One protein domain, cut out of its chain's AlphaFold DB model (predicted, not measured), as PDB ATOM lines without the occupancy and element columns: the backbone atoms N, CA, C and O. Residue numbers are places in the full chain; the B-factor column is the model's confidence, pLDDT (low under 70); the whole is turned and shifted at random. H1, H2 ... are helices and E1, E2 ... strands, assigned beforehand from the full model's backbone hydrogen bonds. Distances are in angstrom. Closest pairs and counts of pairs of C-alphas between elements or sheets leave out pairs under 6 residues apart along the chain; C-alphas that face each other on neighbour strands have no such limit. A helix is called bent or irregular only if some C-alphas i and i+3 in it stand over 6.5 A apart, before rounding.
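This is residues 75 to 175 of the 179 residues of an uncharacterized protein of Bdellovibrionales bacterium (UniProt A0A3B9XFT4). A small antiparallel sheet at one end, a pair of steeply tilted helices, H1 and H2, in the middle and a helix, H3, at the other end follow one another along the longest axis. Short H4 sits between H1 and H3, and short H5 ends the printed part near H1 and H2. The printed part has 101 residues, with three named strands followed by five named helices; the sheet's order is E1, E2, E3, and the class is mixed, helices and strands. It is compact, with a radius of gyration of the C-alphas of 14.4 A, and spans 41 by 28 by 21 A.

E1 covers residues 78 to 86, from C-alpha 78 at (73.850, 9.134, 91.206), 14.0 A long, and bends by 90 degrees at residue 82. E2 covers residues 89 to 94, 13.9 A, and E3 residues 102 to 104, 6.8 A. H1, residues 107 to 124, is 26.4 A long and irregular: C-alphas 108 and 111 are 7.4 A apart. H2 covers residues 130 to 142, 18.3 A, and H3 residues 147 to 160, 19.6 A, from C-alpha 147 at (92.275, 29.557, 93.057). H4 is residues 165 to 168, 5.1 A, and H5 residues 172 to 175, 4.9 A, ending at C-alpha 175 at (73.141, 32.920, 80.248).

The sheet is a meander, each strand the antiparallel neighbour of the one before, and only just strongly twisted, with C-alphas up to 4.3 A off its best plane. In the hairpin of E1 and E2, N 79 and O 93 are 2.8 A apart, within hydrogen-bond range. In the hairpin of E2 and E3, N 104 and O 90 are 2.8 A apart, also within range. H2 only grazes the sheet, with its residues 131 to 135. H1, with residues 110 to 115, touches H2, opposite ways at a steep tilt of 54 degrees; Gly 111 and His 140 have the closest C-alphas, 4.5 A. With residues 115 to 119, H1 touches H4, closest at the C-alphas of Arg 115 and Phe 166, 5.6 A. H3, with residues 149 to 153, only just touches H4, with 3 pairs of C-alphas within 8 A, closest at Arg 150 and Ile 167, 7.0 A. H4 and H5 touch only at the corner, and only just, with 3 pairs, closest at the C-alphas of Phe 166 and Leu 172, 6.4 A. H2 and H3 are apart. Every O i to N i+4 pair is within hydrogen-bond range in H2, against 12 of 14 in H1 and 9 of 10 in H3; H4 and H5 are too short for such a pair.

The C-alphas farthest apart, those of Arg 98 and Lys 158, are 43.3 A from each other. The printed part has no cut, and no link is long. The mean pLDDT of the printed part is 95.7, and no printed residue is under 70.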
ATOM      1  N   PHE A  75      78.148  12.069  82.898       98.12
ATOM      2  CA  PHE A  75      78.137  12.515  84.277       98.12
ATOM      3  C   PHE A  75      76.721  12.767  84.775       98.12
ATOM      4  O   PHE A  75      75.917  13.374  84.080       98.12
ATOM      5  N   ALA A  76      76.418  12.342  85.999       97.81
ATOM      6  CA  ALA A  76      75.192  12.745  86.679       97.81
ATOM      7  C   ALA A  76      75.320  12.599  88.195       97.81
ATOM      8  O   ALA A  76      76.192  11.886  88.689       97.81
ATOM      9  N   ASN A  77      74.422  13.227  88.955       96.56
ATOM     10  CA  ASN A  77      74.236  12.859  90.358       96.56
ATOM     11  C   ASN A  77      73.610  11.460  90.461       96.56
ATOM     12  O   ASN A  77      72.466  11.253  90.047       96.56
ATOM     13  N   ILE A  78      74.328  10.510  91.067       96.19
ATOM     14  CA  ILE A  78      73.850   9.134  91.206       96.19
ATOM     15  C   ILE A  78      72.816   9.058  92.323       96.19
ATOM     16  O   ILE A  78      73.055   9.470  93.460       96.19
ATOM     17  N   GLN A  79      71.659   8.479  92.024       94.62
ATOM     18  CA  GLN A  79      70.657   8.169  93.037       94.62
ATOM     19  C   GLN A  79      70.808   6.732  93.540       94.62
ATOM     20  O   GLN A  79      70.736   6.497  94.745       94.62
ATOM     21  N   THR A  80      71.082   5.797  92.630       94.94
ATOM     22  CA  THR A  80      71.246   4.375  92.947       94.94
ATOM     23  C   THR A  80      72.593   3.900  92.438       94.94
ATOM     24  O   THR A  80      72.845   3.927  91.234       94.94
ATOM     25  N   GLU A  81      73.461   3.457  93.343       94.75
ATOM     26  CA  GLU A  81      74.757   2.893  92.967       94.75
ATOM     27  C   GLU A  81      74.596   1.502  92.363       94.75
ATOM     28  O   GLU A  81      73.837   0.672  92.865       94.75
ATOM     29  N   LYS A  82      75.337   1.259  91.284       93.44
ATOM     30  CA  LYS A  82      75.484  -0.063  90.678       93.44
ATOM     31  C   LYS A  82      76.732  -0.762  91.202       93.44
ATOM     32  O   LYS A  82      76.674  -1.928  91.576       93.44
ATOM     33  N   ASP A  83      77.842  -0.028  91.221       85.56
ATOM     34  CA  ASP A  83      79.175  -0.557  91.478       85.56
ATOM     35  C   ASP A  83      79.853   0.253  92.595       85.56
ATOM     36  O   ASP A  83      80.007   1.471  92.488       85.56
ATOM     37  N   ALA A  84      80.321  -0.425  93.645       87.56
ATOM     38  CA  ALA A  84      81.154   0.191  94.675       87.56
ATOM     39  C   ALA A  84      82.617   0.243  94.195       87.56
ATOM     40  O   ALA A  84      83.382  -0.701  94.388       87.56
ATOM     41  N   ILE A  85      83.001   1.342  93.540       88.69
ATOM     42  CA  ILE A  85      84.349   1.517  92.971       88.69
ATOM     43  C   ILE A  85      85.347   1.934  94.059       88.69
ATOM     44  O   ILE A  85      86.354   1.269  94.306       88.69
ATOM     45  N   CYS A  86      85.082   3.069  94.705       84.88
ATOM     46  CA  CYS A  86      85.890   3.639  95.779       84.88
ATOM     47  C   CYS A  86      85.098   4.751  96.491       84.88
ATOM     48  O   CYS A  86      84.106   5.222  95.951       84.88
ATOM     49  N   PRO A  87      85.536   5.230  97.670       86.31
ATOM     50  CA  PRO A  87      84.741   6.184  98.450       86.31
ATOM     51  C   PRO A  87      84.537   7.565  97.809       86.31
ATOM     52  O   PRO A  87      83.636   8.287  98.220       86.31
ATOM     53  N   SER A  88      85.394   7.967  96.866       87.00
ATOM     54  CA  SER A  88      85.377   9.315  96.289       87.00
ATOM     55  C   SER A  88      84.639   9.417  94.954       87.00
ATOM     56  O   SER A  88      84.463  10.528  94.473       87.00
ATOM     57  N   VAL A  89      84.212   8.310  94.342       92.56
ATOM     58  CA  VAL A  89      83.463   8.329  93.074       92.56
ATOM     59  C   VAL A  89      82.272   7.393  93.166       92.56
ATOM     60  O   VAL A  89      82.292   6.438  93.941       92.56
ATOM     61  N   ARG A  90      81.242   7.634  92.358       95.56
ATOM     62  CA  ARG A  90      80.066   6.759  92.300       95.56
ATOM     63  C   ARG A  90      79.729   6.449  90.853       95.56
ATOM     64  O   ARG A  90      79.954   7.270  89.967       95.56
ATOM     65  N   ARG A  91      79.176   5.262  90.620       95.81
ATOM     66  CA  ARG A  91      78.718   4.822  89.302       95.81
ATOM     67  C   ARG A  91      77.397   4.088  89.437       95.81
ATOM     68  O   ARG A  91      77.252   3.205  90.285       95.81
ATOM     69  N   GLY A  92      76.421   4.462  88.623       96.19
ATOM     70  CA  GLY A  92      75.076   3.915  88.724       96.19
ATOM     71  C   GLY A  92      74.060   4.751  87.972       96.19
ATOM     72  O   GLY A  92      74.380   5.334  86.945       96.19
ATOM     73  N   TRP A  93      72.841   4.815  88.487       96.75
ATOM     74  CA  TRP A  93      71.724   5.454  87.803       96.75
ATOM     75  C   TRP A  93      71.378   6.815  88.400       96.75
ATOM     76  O   TRP A  93      71.355   6.986  89.627       96.75
ATOM     77  N   ALA A  94      71.083   7.770  87.520       95.25
ATOM     78  CA  ALA A  94      70.571   9.084  87.881       95.25
ATOM     79  C   ALA A  94      69.086   9.021  88.274       95.25
ATOM     80  O   ALA A  94      68.388   8.030  88.053       95.25
ATOM     81  N   ARG A  95      68.572  10.097  88.877       89.81
ATOM     82  CA  ARG A  95      67.158  10.156  89.263       89.81
ATOM     83  C   ARG A  95      66.252  10.099  88.037       89.81
ATOM     84  O   ARG A  95      66.322  10.962  87.175       89.81
ATOM     85  N   GLY A  96      65.329   9.140  88.036       81.12
ATOM     86  CA  GLY A  96      64.357   8.976  86.951       81.12
ATOM     87  C   GLY A  96      64.901   8.238  85.728       81.12
ATOM     88  O   GLY A  96      64.127   7.985  84.813       81.12
ATOM     89  N   ASP A  97      66.173   7.833  85.751       82.19
ATOM     90  CA  ASP A  97      66.795   6.978  84.745       82.19
ATOM     91  C   ASP A  97      67.107   5.611  85.368       82.19
ATOM     92  O   ASP A  97      67.511   5.518  86.528       82.19
ATOM     93  N   ARG A  98      66.857   4.530  84.630       78.00
ATOM     94  CA  ARG A  98      67.252   3.162  85.006       78.00
ATOM     95  C   ARG A  98      67.885   2.394  83.846       78.00
ATOM     96  O   ARG A  98      68.180   1.208  83.995       78.00
ATOM     97  N   GLU A  99      68.094   3.048  82.712       87.06
ATOM     98  CA  GLU A  99      68.595   2.437  81.484       87.06
ATOM     99  C   GLU A  99      70.065   2.797  81.267       87.06
ATOM    100  O   GLU A  99      70.871   1.913  80.967       87.06
ATOM    101  N   GLU A 100      70.439   4.054  81.511       93.31
ATOM    102  CA  GLU A 100      71.806   4.537  81.327       93.31
ATOM    103  C   GLU A 100      72.615   4.521  82.631       93.31
ATOM    104  O   GLU A 100      72.112   4.788  83.726       93.31
ATOM    105  N   ILE A 101      73.905   4.192  82.508       95.62
ATOM    106  CA  ILE A 101      74.860   4.286  83.610       95.62
ATOM    107  C   ILE A 101      75.594   5.614  83.518       95.62
ATOM    108  O   ILE A 101      76.145   5.976  82.481       95.62
ATOM    109  N   PHE A 102      75.632   6.297  84.651       97.12
ATOM    110  CA  PHE A 102      76.301   7.562  84.843       97.12
ATOM    111  C   PHE A 102      77.443   7.416  85.842       97.12
ATOM    112  O   PHE A 102      77.507   6.475  86.645       97.12
ATOM    113  N   PHE A 103      78.319   8.410  85.823       97.56
ATOM    114  CA  PHE A 103      79.438   8.559  86.733       97.56
ATOM    115  C   PHE A 103      79.318   9.864  87.529       97.56
ATOM    116  O   PHE A 103      78.991  10.917  86.986       97.56
ATOM    117  N   GLU A 104      79.622   9.820  88.820       97.00
ATOM    118  CA  GLU A 104      79.677  10.992  89.696       97.00
ATOM    119  C   GLU A 104      81.102  11.138  90.240       97.00
ATOM    120  O   GLU A 104      81.586  10.241  90.943       97.00
ATOM    121  N   PRO A 105      81.796  12.241  89.907       95.56
ATOM    122  CA  PRO A 105      83.164  12.473  90.338       95.56
ATOM    123  C   PRO A 105      83.204  12.893  91.821       95.56
ATOM    124  O   PRO A 105      82.150  13.165  92.423       95.56
ATOM    125  N   PRO A 106      84.413  12.994  92.414       93.62
ATOM    126  CA  PRO A 106      84.582  13.536  93.759       93.62
ATOM    127  C   PRO A 106      83.920  14.901  93.892       93.62
ATOM    128  O   PRO A 106      83.923  15.685  92.945       93.62
ATOM    129  N   VAL A 107      83.344  15.174  95.065       92.50
ATOM    130  CA  VAL A 107      82.558  16.393  95.313       92.50
ATOM    131  C   VAL A 107      83.378  17.644  95.014       92.50
ATOM    132  O   VAL A 107      82.875  18.558  94.376       92.50
ATOM    133  N   GLU A 108      84.651  17.632  95.400       91.25
ATOM    134  CA  GLU A 108      85.624  18.700  95.182       91.25
ATOM    135  C   GLU A 108      86.108  18.855  93.731       91.25
ATOM    136  O   GLU A 108      86.991  19.669  93.485       91.25
ATOM    137  N   HIS A 109      85.627  18.021  92.801       95.31
ATOM    138  CA  HIS A 109      86.008  18.067  91.386       95.31
ATOM    139  C   HIS A 109      84.830  18.344  90.438       95.31
ATOM    140  O   HIS A 109      84.977  18.427  89.215       95.31
ATOM    141  N   ARG A 110      83.621  18.438  90.990       97.19
ATOM    142  CA  ARG A 110      82.371  18.524  90.234       97.19
ATOM    143  C   ARG A 110      82.279  19.804  89.411       97.19
ATOM    144  O   ARG A 110      81.857  19.757  88.255       97.19
ATOM    145  N   GLY A 111      82.715  20.922  89.976       98.25
ATOM    146  CA  GLY A 111      82.739  22.222  89.321       98.25
ATOM    147  C   GLY A 111      83.726  22.264  88.162       98.25
ATOM    148  O   GLY A 111      83.394  22.787  87.095       98.25
ATOM    149  N   ASN A 112      84.908  21.653  88.325       98.31
ATOM    150  CA  ASN A 112      85.897  21.560  87.247       98.31
ATOM    151  C   ASN A 112      85.333  20.759  86.061       98.31
ATOM    152  O   ASN A 112      85.418  21.209  84.918       98.31
ATOM    153  N   VAL A 113      84.715  19.599  86.331       98.56
ATOM    154  CA  VAL A 113      84.073  18.761  85.301       98.56
ATOM    155  C   VAL A 113      82.973  19.535  84.576       98.56
ATOM    156  O   VAL A 113      82.953  19.545  83.345       98.56
ATOM    157  N   ALA A 114      82.108  20.235  85.318       98.75
ATOM    158  CA  ALA A 114      81.042  21.057  84.749       98.75
ATOM    159  C   ALA A 114      81.578  22.112  83.777       98.75
ATOM    160  O   ALA A 114      81.203  22.132  82.606       98.75
ATOM    161  N   ARG A 115      82.512  22.953  84.231       98.75
ATOM    162  CA  ARG A 115      83.077  24.032  83.404       98.75
ATOM    163  C   ARG A 115      83.877  23.502  82.215       98.75
ATOM    164  O   ARG A 115      83.890  24.141  81.165       98.75
ATOM    165  N   ALA A 116      84.525  22.346  82.345       98.62
ATOM    166  CA  ALA A 116      85.241  21.715  81.241       98.62
ATOM    167  C   ALA A 116      84.282  21.179  80.162       98.62
ATOM    168  O   ALA A 116      84.524  21.393  78.973       98.62
ATOM    169  N   LEU A 117      83.176  20.534  80.551       98.75
ATOM    170  CA  LEU A 117      82.182  20.022  79.600       98.75
ATOM    171  C   LEU A 117      81.388  21.140  78.922       98.75
ATOM    172  O   LEU A 117      81.207  21.064  77.709       98.75
ATOM    173  N   PHE A 118      80.998  22.199  79.643       98.81
ATOM    174  CA  PHE A 118      80.364  23.379  79.034       98.81
ATOM    175  C   PHE A 118      81.271  24.037  77.993       98.81
ATOM    176  O   PHE A 118      80.842  24.331  76.879       98.81
ATOM    177  N   TYR A 119      82.555  24.205  78.320       98.62
ATOM    178  CA  TYR A 119      83.550  24.688  77.367       98.62
ATOM    179  C   TYR A 119      83.632  23.800  76.128       98.62
ATOM    180  O   TYR A 119      83.558  24.302  75.007       98.62
ATOM    181  N   PHE A 120      83.755  22.488  76.320       98.50
ATOM    182  CA  PHE A 120      83.952  21.556  75.216       98.50
ATOM    183  C   PHE A 120      82.714  21.457  74.312       98.50
ATOM    184  O   PHE A 120      82.859  21.429  73.087       98.50
ATOM    185  N   SER A 121      81.508  21.485  74.893       98.56
ATOM    186  CA  SER A 121      80.237  21.556  74.157       98.56
ATOM    187  C   SER A 121      80.210  22.787  73.243       98.56
ATOM    188  O   SER A 121      80.088  22.641  72.023       98.56
ATOM    189  N   VAL A 122      80.454  23.986  73.787       97.88
ATOM    190  CA  VAL A 122      80.425  25.240  73.016       97.88
ATOM    191  C   VAL A 122      81.531  25.266  71.962       97.88
ATOM    192  O   VAL A 122      81.292  25.583  70.792       97.88
ATOM    193  N   ARG A 123      82.754  24.891  72.348       97.31
ATOM    194  CA  ARG A 123      83.941  24.943  71.489       97.31
ATOM    195  C   ARG A 123      83.836  24.018  70.280       97.31
ATOM    196  O   ARG A 123      84.301  24.389  69.194       97.31
ATOM    197  N   TYR A 124      83.253  22.832  70.467       97.88
ATOM    198  CA  TYR A 124      83.179  21.771  69.457       97.88
ATOM    199  C   TYR A 124      81.756  21.470  68.962       97.88
ATOM    200  O   TYR A 124      81.567  20.553  68.151       97.88
ATOM    201  N   LYS A 125      80.780  22.303  69.346       96.94
ATOM    202  CA  LYS A 125      79.376  22.268  68.904       96.94
ATOM    203  C   LYS A 125      78.730  20.901  69.142       96.94
ATOM    204  O   LYS A 125      78.204  20.293  68.203       96.94
ATOM    205  N   LEU A 126      78.859  20.409  70.369       96.88
ATOM    206  CA  LEU A 126      78.352  19.119  70.826       96.88
ATOM    207  C   LEU A 126      77.284  19.341  71.885       96.88
ATOM    208  O   LEU A 126      77.526  20.124  72.788       96.88
ATOM    209  N   SER A 127      76.178  18.608  71.797       97.31
ATOM    210  CA  SER A 127      75.107  18.686  72.785       97.31
ATOM    211  C   SER A 127      75.403  17.832  74.017       97.31
ATOM    212  O   SER A 127      75.974  16.735  73.916       97.31
ATOM    213  N   ILE A 128      74.946  18.309  75.163       98.00
ATOM    214  CA  ILE A 128      74.933  17.605  76.441       98.00
ATOM    215  C   ILE A 128      73.521  17.042  76.654       98.00
ATOM    216  O   ILE A 128      72.525  17.630  76.240       98.00
ATOM    217  N   SER A 129      73.404  15.840  77.229       95.81
ATOM    218  CA  SER A 129      72.074  15.302  77.534       95.81
ATOM    219  C   SER A 129      71.433  16.117  78.657       95.81
ATOM    220  O   SER A 129      72.123  16.636  79.530       95.81
ATOM    221  N   LYS A 130      70.102  16.176  78.694       95.25
ATOM    222  CA  LYS A 130      69.388  16.928  79.732       95.25
ATOM    223  C   LYS A 130      69.766  16.487  81.156       95.25
ATOM    224  O   LYS A 130      69.940  17.330  82.028       95.25
ATOM    225  N   ILE A 131      69.918  15.179  81.387       95.62
ATOM    226  CA  ILE A 131      70.276  14.619  82.704       95.62
ATOM    227  C   ILE A 131      71.704  15.020  83.099       95.62
ATOM    228  O   ILE A 131      71.955  15.394  84.252       95.62
ATOM    229  N   GLU A 132      72.633  14.956  82.140       97.31
ATOM    230  CA  GLU A 132      74.019  15.376  82.343       97.31
ATOM    231  C   GLU A 132      74.066  16.883  82.621       97.31
ATOM    232  O   GLU A 132      74.569  17.296  83.663       97.31
ATOM    233  N   GLU A 133      73.431  17.709  81.789       97.69
ATOM    234  CA  GLU A 133      73.409  19.164  81.947       97.69
ATOM    235  C   GLU A 133      72.783  19.620  83.277       97.69
ATOM    236  O   GLU A 133      73.348  20.481  83.956       97.69
ATOM    237  N   GLU A 134      71.663  19.023  83.701       96.75
ATOM    238  CA  GLU A 134      71.037  19.307  85.001       96.75
ATOM    239  C   GLU A 134      72.024  19.095  86.159       96.75
ATOM    240  O   GLU A 134      72.128  19.932  87.066       96.75
ATOM    241  N   SER A 135      72.793  18.006  86.103       98.00
ATOM    242  CA  SER A 135      73.814  17.695  87.104       98.00
ATOM    243  C   SER A 135      74.994  18.666  87.024       98.00
ATOM    244  O   SER A 135      75.414  19.200  88.049       98.00
ATOM    245  N   LEU A 136      75.491  18.970  85.821       98.62
ATOM    246  CA  LEU A 136      76.618  19.890  85.629       98.62
ATOM    247  C   LEU A 136      76.283  21.315  86.088       98.62
ATOM    248  O   LEU A 136      77.105  21.957  86.738       98.62
ATOM    249  N   ARG A 137      75.070  21.812  85.825       98.50
ATOM    250  CA  ARG A 137      74.626  23.137  86.301       98.50
ATOM    251  C   ARG A 137      74.544  23.192  87.817       98.50
ATOM    252  O   ARG A 137      74.920  24.193  88.424       98.50
ATOM    253  N   ARG A 138      74.056  22.121  88.443       98.25
ATOM    254  CA  ARG A 138      74.044  22.002  89.901       98.25
ATOM    255  C   ARG A 138      75.466  22.027  90.460       98.25
ATOM    256  O   ARG A 138      75.757  22.819  91.347       98.25
ATOM    257  N   TRP A 139      76.347  21.208  89.903       98.56
ATOM    258  CA  TRP A 139      77.747  21.098  90.304       98.56
ATOM    259  C   TRP A 139      78.527  22.394  90.132       98.56
ATOM    260  O   TRP A 139      79.285  22.766  91.017       98.56
ATOM    261  N   HIS A 140      78.286  23.118  89.043       98.50
ATOM    262  CA  HIS A 140      78.857  24.440  88.817       98.50
ATOM    263  C   HIS A 140      78.553  25.421  89.964       98.50
ATOM    264  O   HIS A 140      79.414  26.219  90.325       98.50
ATOM    265  N   ARG A 141      77.346  25.352  90.547       98.31
ATOM    266  CA  ARG A 141      76.930  26.206  91.673       98.31
ATOM    267  C   ARG A 141      77.438  25.700  93.023       98.31
ATOM    268  O   ARG A 141      77.766  26.507  93.884       98.31
ATOM    269  N   GLU A 142      77.460  24.382  93.221       97.81
ATOM    270  CA  GLU A 142      77.919  23.754  94.470       97.81
ATOM    271  C   GLU A 142      79.445  23.832  94.643       97.81
ATOM    272  O   GLU A 142      79.927  23.889  95.773       97.81
ATOM    273  N   ASP A 143      80.189  23.857  93.536       97.62
ATOM    274  CA  ASP A 143      81.652  23.893  93.488       97.62
ATOM    275  C   ASP A 143      82.125  25.055  92.580       97.62
ATOM    276  O   ASP A 143      82.427  24.861  91.390       97.62
ATOM    277  N   PRO A 144      82.103  26.304  93.092       98.06
ATOM    278  CA  PRO A 144      82.464  27.494  92.322       98.06
ATOM    279  C   PRO A 144      83.951  27.502  91.937       98.06
ATOM    280  O   PRO A 144      84.755  26.758  92.485       98.06
ATOM    281  N   VAL A 145      84.325  28.361  90.982       98.06
ATOM    282  CA  VAL A 145      85.730  28.535  90.566       98.06
ATOM    283  C   VAL A 145      86.593  28.930  91.761       98.06
ATOM    284  O   VAL A 145      86.340  29.967  92.383       98.06
ATOM    285  N   ASP A 146      87.638  28.151  92.026       94.50
ATOM    286  CA  ASP A 146      88.605  28.420  93.088       94.50
ATOM    287  C   ASP A 146      89.978  28.873  92.552       94.50
ATOM    288  O   ASP A 146      90.190  29.062  91.352       94.50
ATOM    289  N   ASP A 147      90.933  29.113  93.451       95.81
ATOM    290  CA  ASP A 147      92.275  29.557  93.057       95.81
ATOM    291  C   ASP A 147      93.038  28.487  92.266       95.81
ATOM    292  O   ASP A 147      93.845  28.822  91.397       95.81
ATOM    293  N   ALA A 148      92.788  27.200  92.528       92.31
ATOM    294  CA  ALA A 148      93.445  26.116  91.807       92.31
ATOM    295  C   ALA A 148      92.949  26.046  90.355       92.31
ATOM    296  O   ALA A 148      93.768  25.865  89.447       92.31
ATOM    297  N   ASP A 149      91.649  26.265  90.123       96.19
ATOM    298  CA  ASP A 149      91.084  26.464  88.785       96.19
ATOM    299  C   ASP A 149      91.785  27.605  88.045       96.19
ATOM    300  O   ASP A 149      92.244  27.423  86.916       96.19
ATOM    301  N   ARG A 150      91.897  28.776  88.685       97.50
ATOM    302  CA  ARG A 150      92.494  29.973  88.071       97.50
ATOM    303  C   ARG A 150      93.959  29.752  87.724       97.50
ATOM    304  O   ARG A 150      94.370  30.051  86.607       97.50
ATOM    305  N   VAL A 151      94.736  29.182  88.644       97.12
ATOM    306  CA  VAL A 151      96.152  28.867  88.407       97.12
ATOM    307  C   VAL A 151      96.297  27.895  87.242       97.12
ATOM    308  O   VAL A 151      97.067  28.157  86.318       97.12
ATOM    309  N   ARG A 152      95.536  26.794  87.239       96.19
ATOM    310  CA  ARG A 152      95.570  25.821  86.142       96.19
ATOM    311  C   ARG A 152      95.208  26.472  84.806       96.19
ATOM    312  O   ARG A 152      95.884  26.223  83.811       96.19
ATOM    313  N   HIS A 153      94.155  27.282  84.784       97.88
ATOM    314  CA  HIS A 153      93.678  27.979  83.592       97.88
ATOM    315  C   HIS A 153      94.723  28.946  83.026       97.88
ATOM    316  O   HIS A 153      94.951  28.952  81.817       97.88
ATOM    317  N   GLU A 154      95.441  29.679  83.882       98.25
ATOM    318  CA  GLU A 154      96.560  30.527  83.452       98.25
ATOM    319  C   GLU A 154      97.729  29.717  82.876       98.25
ATOM    320  O   GLU A 154      98.295  30.091  81.845       98.25
ATOM    321  N   GLU A 155      98.091  28.585  83.486       97.88
ATOM    322  CA  GLU A 155      99.143  27.712  82.947       97.88
ATOM    323  C   GLU A 155      98.760  27.109  81.590       97.88
ATOM    324  O   GLU A 155      99.587  27.056  80.676       97.88
ATOM    325  N   ILE A 156      97.495  26.718  81.414       97.81
ATOM    326  CA  ILE A 156      96.988  26.263  80.116       97.81
ATOM    327  C   ILE A 156      97.066  27.394  79.093       97.81
ATOM    328  O   ILE A 156      97.601  27.184  78.003       97.81
ATOM    329  N   PHE A 157      96.605  28.600  79.439       98.12
ATOM    330  CA  PHE A 157      96.626  29.742  78.527       98.12
ATOM    331  C   PHE A 157      98.046  30.073  78.054       98.12
ATOM    332  O   PHE A 157      98.251  30.364  76.874       98.12
ATOM    333  N   LYS A 158      99.061  29.963  78.923       98.25
ATOM    334  CA  LYS A 158     100.469  30.168  78.536       98.25
ATOM    335  C   LYS A 158     100.918  29.232  77.413       98.25
ATOM    336  O   LYS A 158     101.725  29.669  76.588       98.25
ATOM    337  N   VAL A 159     100.388  28.008  77.351       97.19
ATOM    338  CA  VAL A 159     100.762  26.978  76.369       97.19
ATOM    339  C   VAL A 159      99.815  26.954  75.165       97.19
ATOM    340  O   VAL A 159     100.273  27.086  74.033       97.19
ATOM    341  N   GLN A 160      98.509  26.806  75.395       96.62
ATOM    342  CA  GLN A 160      97.493  26.585  74.356       96.62
ATOM    343  C   GLN A 160      96.989  27.883  73.706       96.62
ATOM    344  O   GLN A 160      96.500  27.854  72.579       96.62
ATOM    345  N   LYS A 161      97.165  29.030  74.380       96.75
ATOM    346  CA  LYS A 161      96.753  30.372  73.924       96.75
ATOM    347  C   LYS A 161      95.242  30.575  73.751       96.75
ATOM    348  O   LYS A 161      94.834  31.567  73.153       96.75
ATOM    349  N   ASP A 162      94.417  29.706  74.325       96.50
ATOM    350  CA  ASP A 162      92.974  29.895  74.469       96.50
ATOM    351  C   ASP A 162      92.535  29.809  75.939       96.50
ATOM    352  O   ASP A 162      93.290  29.391  76.823       96.50
ATOM    353  N   ARG A 163      91.312  30.268  76.211       98.19
ATOM    354  CA  ARG A 163      90.736  30.321  77.556       98.19
ATOM    355  C   ARG A 163      89.388  29.610  77.561       98.19
ATOM    356  O   ARG A 163      88.570  29.828  76.670       98.19
ATOM    357  N   ASN A 164      89.148  28.806  78.591       98.44
ATOM    358  CA  ASN A 164      87.813  28.402  79.011       98.44
ATOM    359  C   ASN A 164      87.029  29.603  79.604       98.44
ATOM    360  O   ASN A 164      87.304  30.015  80.736       98.44
ATOM    361  N   PRO A 165      86.020  30.147  78.896       98.38
ATOM    362  CA  PRO A 165      85.292  31.326  79.352       98.38
ATOM    363  C   PRO A 165      84.467  31.062  80.616       98.38
ATOM    364  O   PRO A 165      84.170  32.003  81.332       98.38
ATOM    365  N   PHE A 166      84.144  29.808  80.945       98.69
ATOM    366  CA  PHE A 166      83.391  29.463  82.156       98.69
ATOM    367  C   PHE A 166      84.249  29.468  83.428       98.69
ATOM    368  O   PHE A 166      83.707  29.355  84.527       98.69
ATOM    369  N   ILE A 167      85.576  29.588  83.295       98.50
ATOM    370  CA  ILE A 167      86.489  29.858  84.417       98.50
ATOM    371  C   ILE A 167      86.614  31.371  84.649       98.50
ATOM    372  O   ILE A 167      86.596  31.825  85.794       98.50
ATOM    373  N   ASP A 168      86.709  32.151  83.571       98.38
ATOM    374  CA  ASP A 168      86.829  33.614  83.638       98.38
ATOM    375  C   ASP A 168      85.510  34.294  84.007       98.38
ATOM    376  O   ASP A 168      85.489  35.212  84.824       98.38
ATOM    377  N   HIS A 169      84.421  33.789  83.429       98.38
ATOM    378  CA  HIS A 169      83.061  34.300  83.520       98.38
ATOM    379  C   HIS A 169      82.083  33.155  83.846       98.38
ATOM    380  O   HIS A 169      81.339  32.692  82.971       98.38
ATOM    381  N   PRO A 170      82.088  32.636  85.091       98.25
ATOM    382  CA  PRO A 170      81.197  31.554  85.518       98.25
ATOM    383  C   PRO A 170      79.714  31.844  85.253       98.25
ATOM    384  O   PRO A 170      78.958  30.937  84.915       98.25
ATOM    385  N   GLU A 171      79.314  33.114  85.323       98.12
ATOM    386  CA  GLU A 171      77.954  33.590  85.067       98.12
ATOM    387  C   GLU A 171      77.423  33.240  83.669       98.12
ATOM    388  O   GLU A 171      76.210  33.154  83.478       98.12
ATOM    389  N   LEU A 172      78.303  32.980  82.695       98.38
ATOM    390  CA  LEU A 172      77.899  32.582  81.345       98.38
ATOM    391  C   LEU A 172      77.131  31.259  81.327       98.38
ATOM    392  O   LEU A 172      76.328  31.046  80.419       98.38
ATOM    393  N   VAL A 173      77.338  30.385  82.321       98.19
ATOM    394  CA  VAL A 173      76.569  29.139  82.435       98.19
ATOM    395  C   VAL A 173      75.076  29.442  82.536       98.19
ATOM    396  O   VAL A 173      74.284  28.797  81.857       98.19
ATOM    397  N   ASP A 174      74.675  30.443  83.320       96.62
ATOM    398  CA  ASP A 174      73.261  30.801  83.493       96.62
ATOM    399  C   ASP A 174      72.695  31.610  82.308       96.62
ATOM    400  O   ASP A 174      71.477  31.700  82.153       96.62
ATOM    401  N   MET A 175      73.553  32.170  81.445       96.94
ATOM    402  CA  MET A 175      73.141  32.920  80.248       96.94
ATOM    403  C   MET A 175      72.914  32.035  79.016       96.94
ATOM    404  O   MET A 175      72.222  32.445  78.083       96.94
TER     405      MET A 175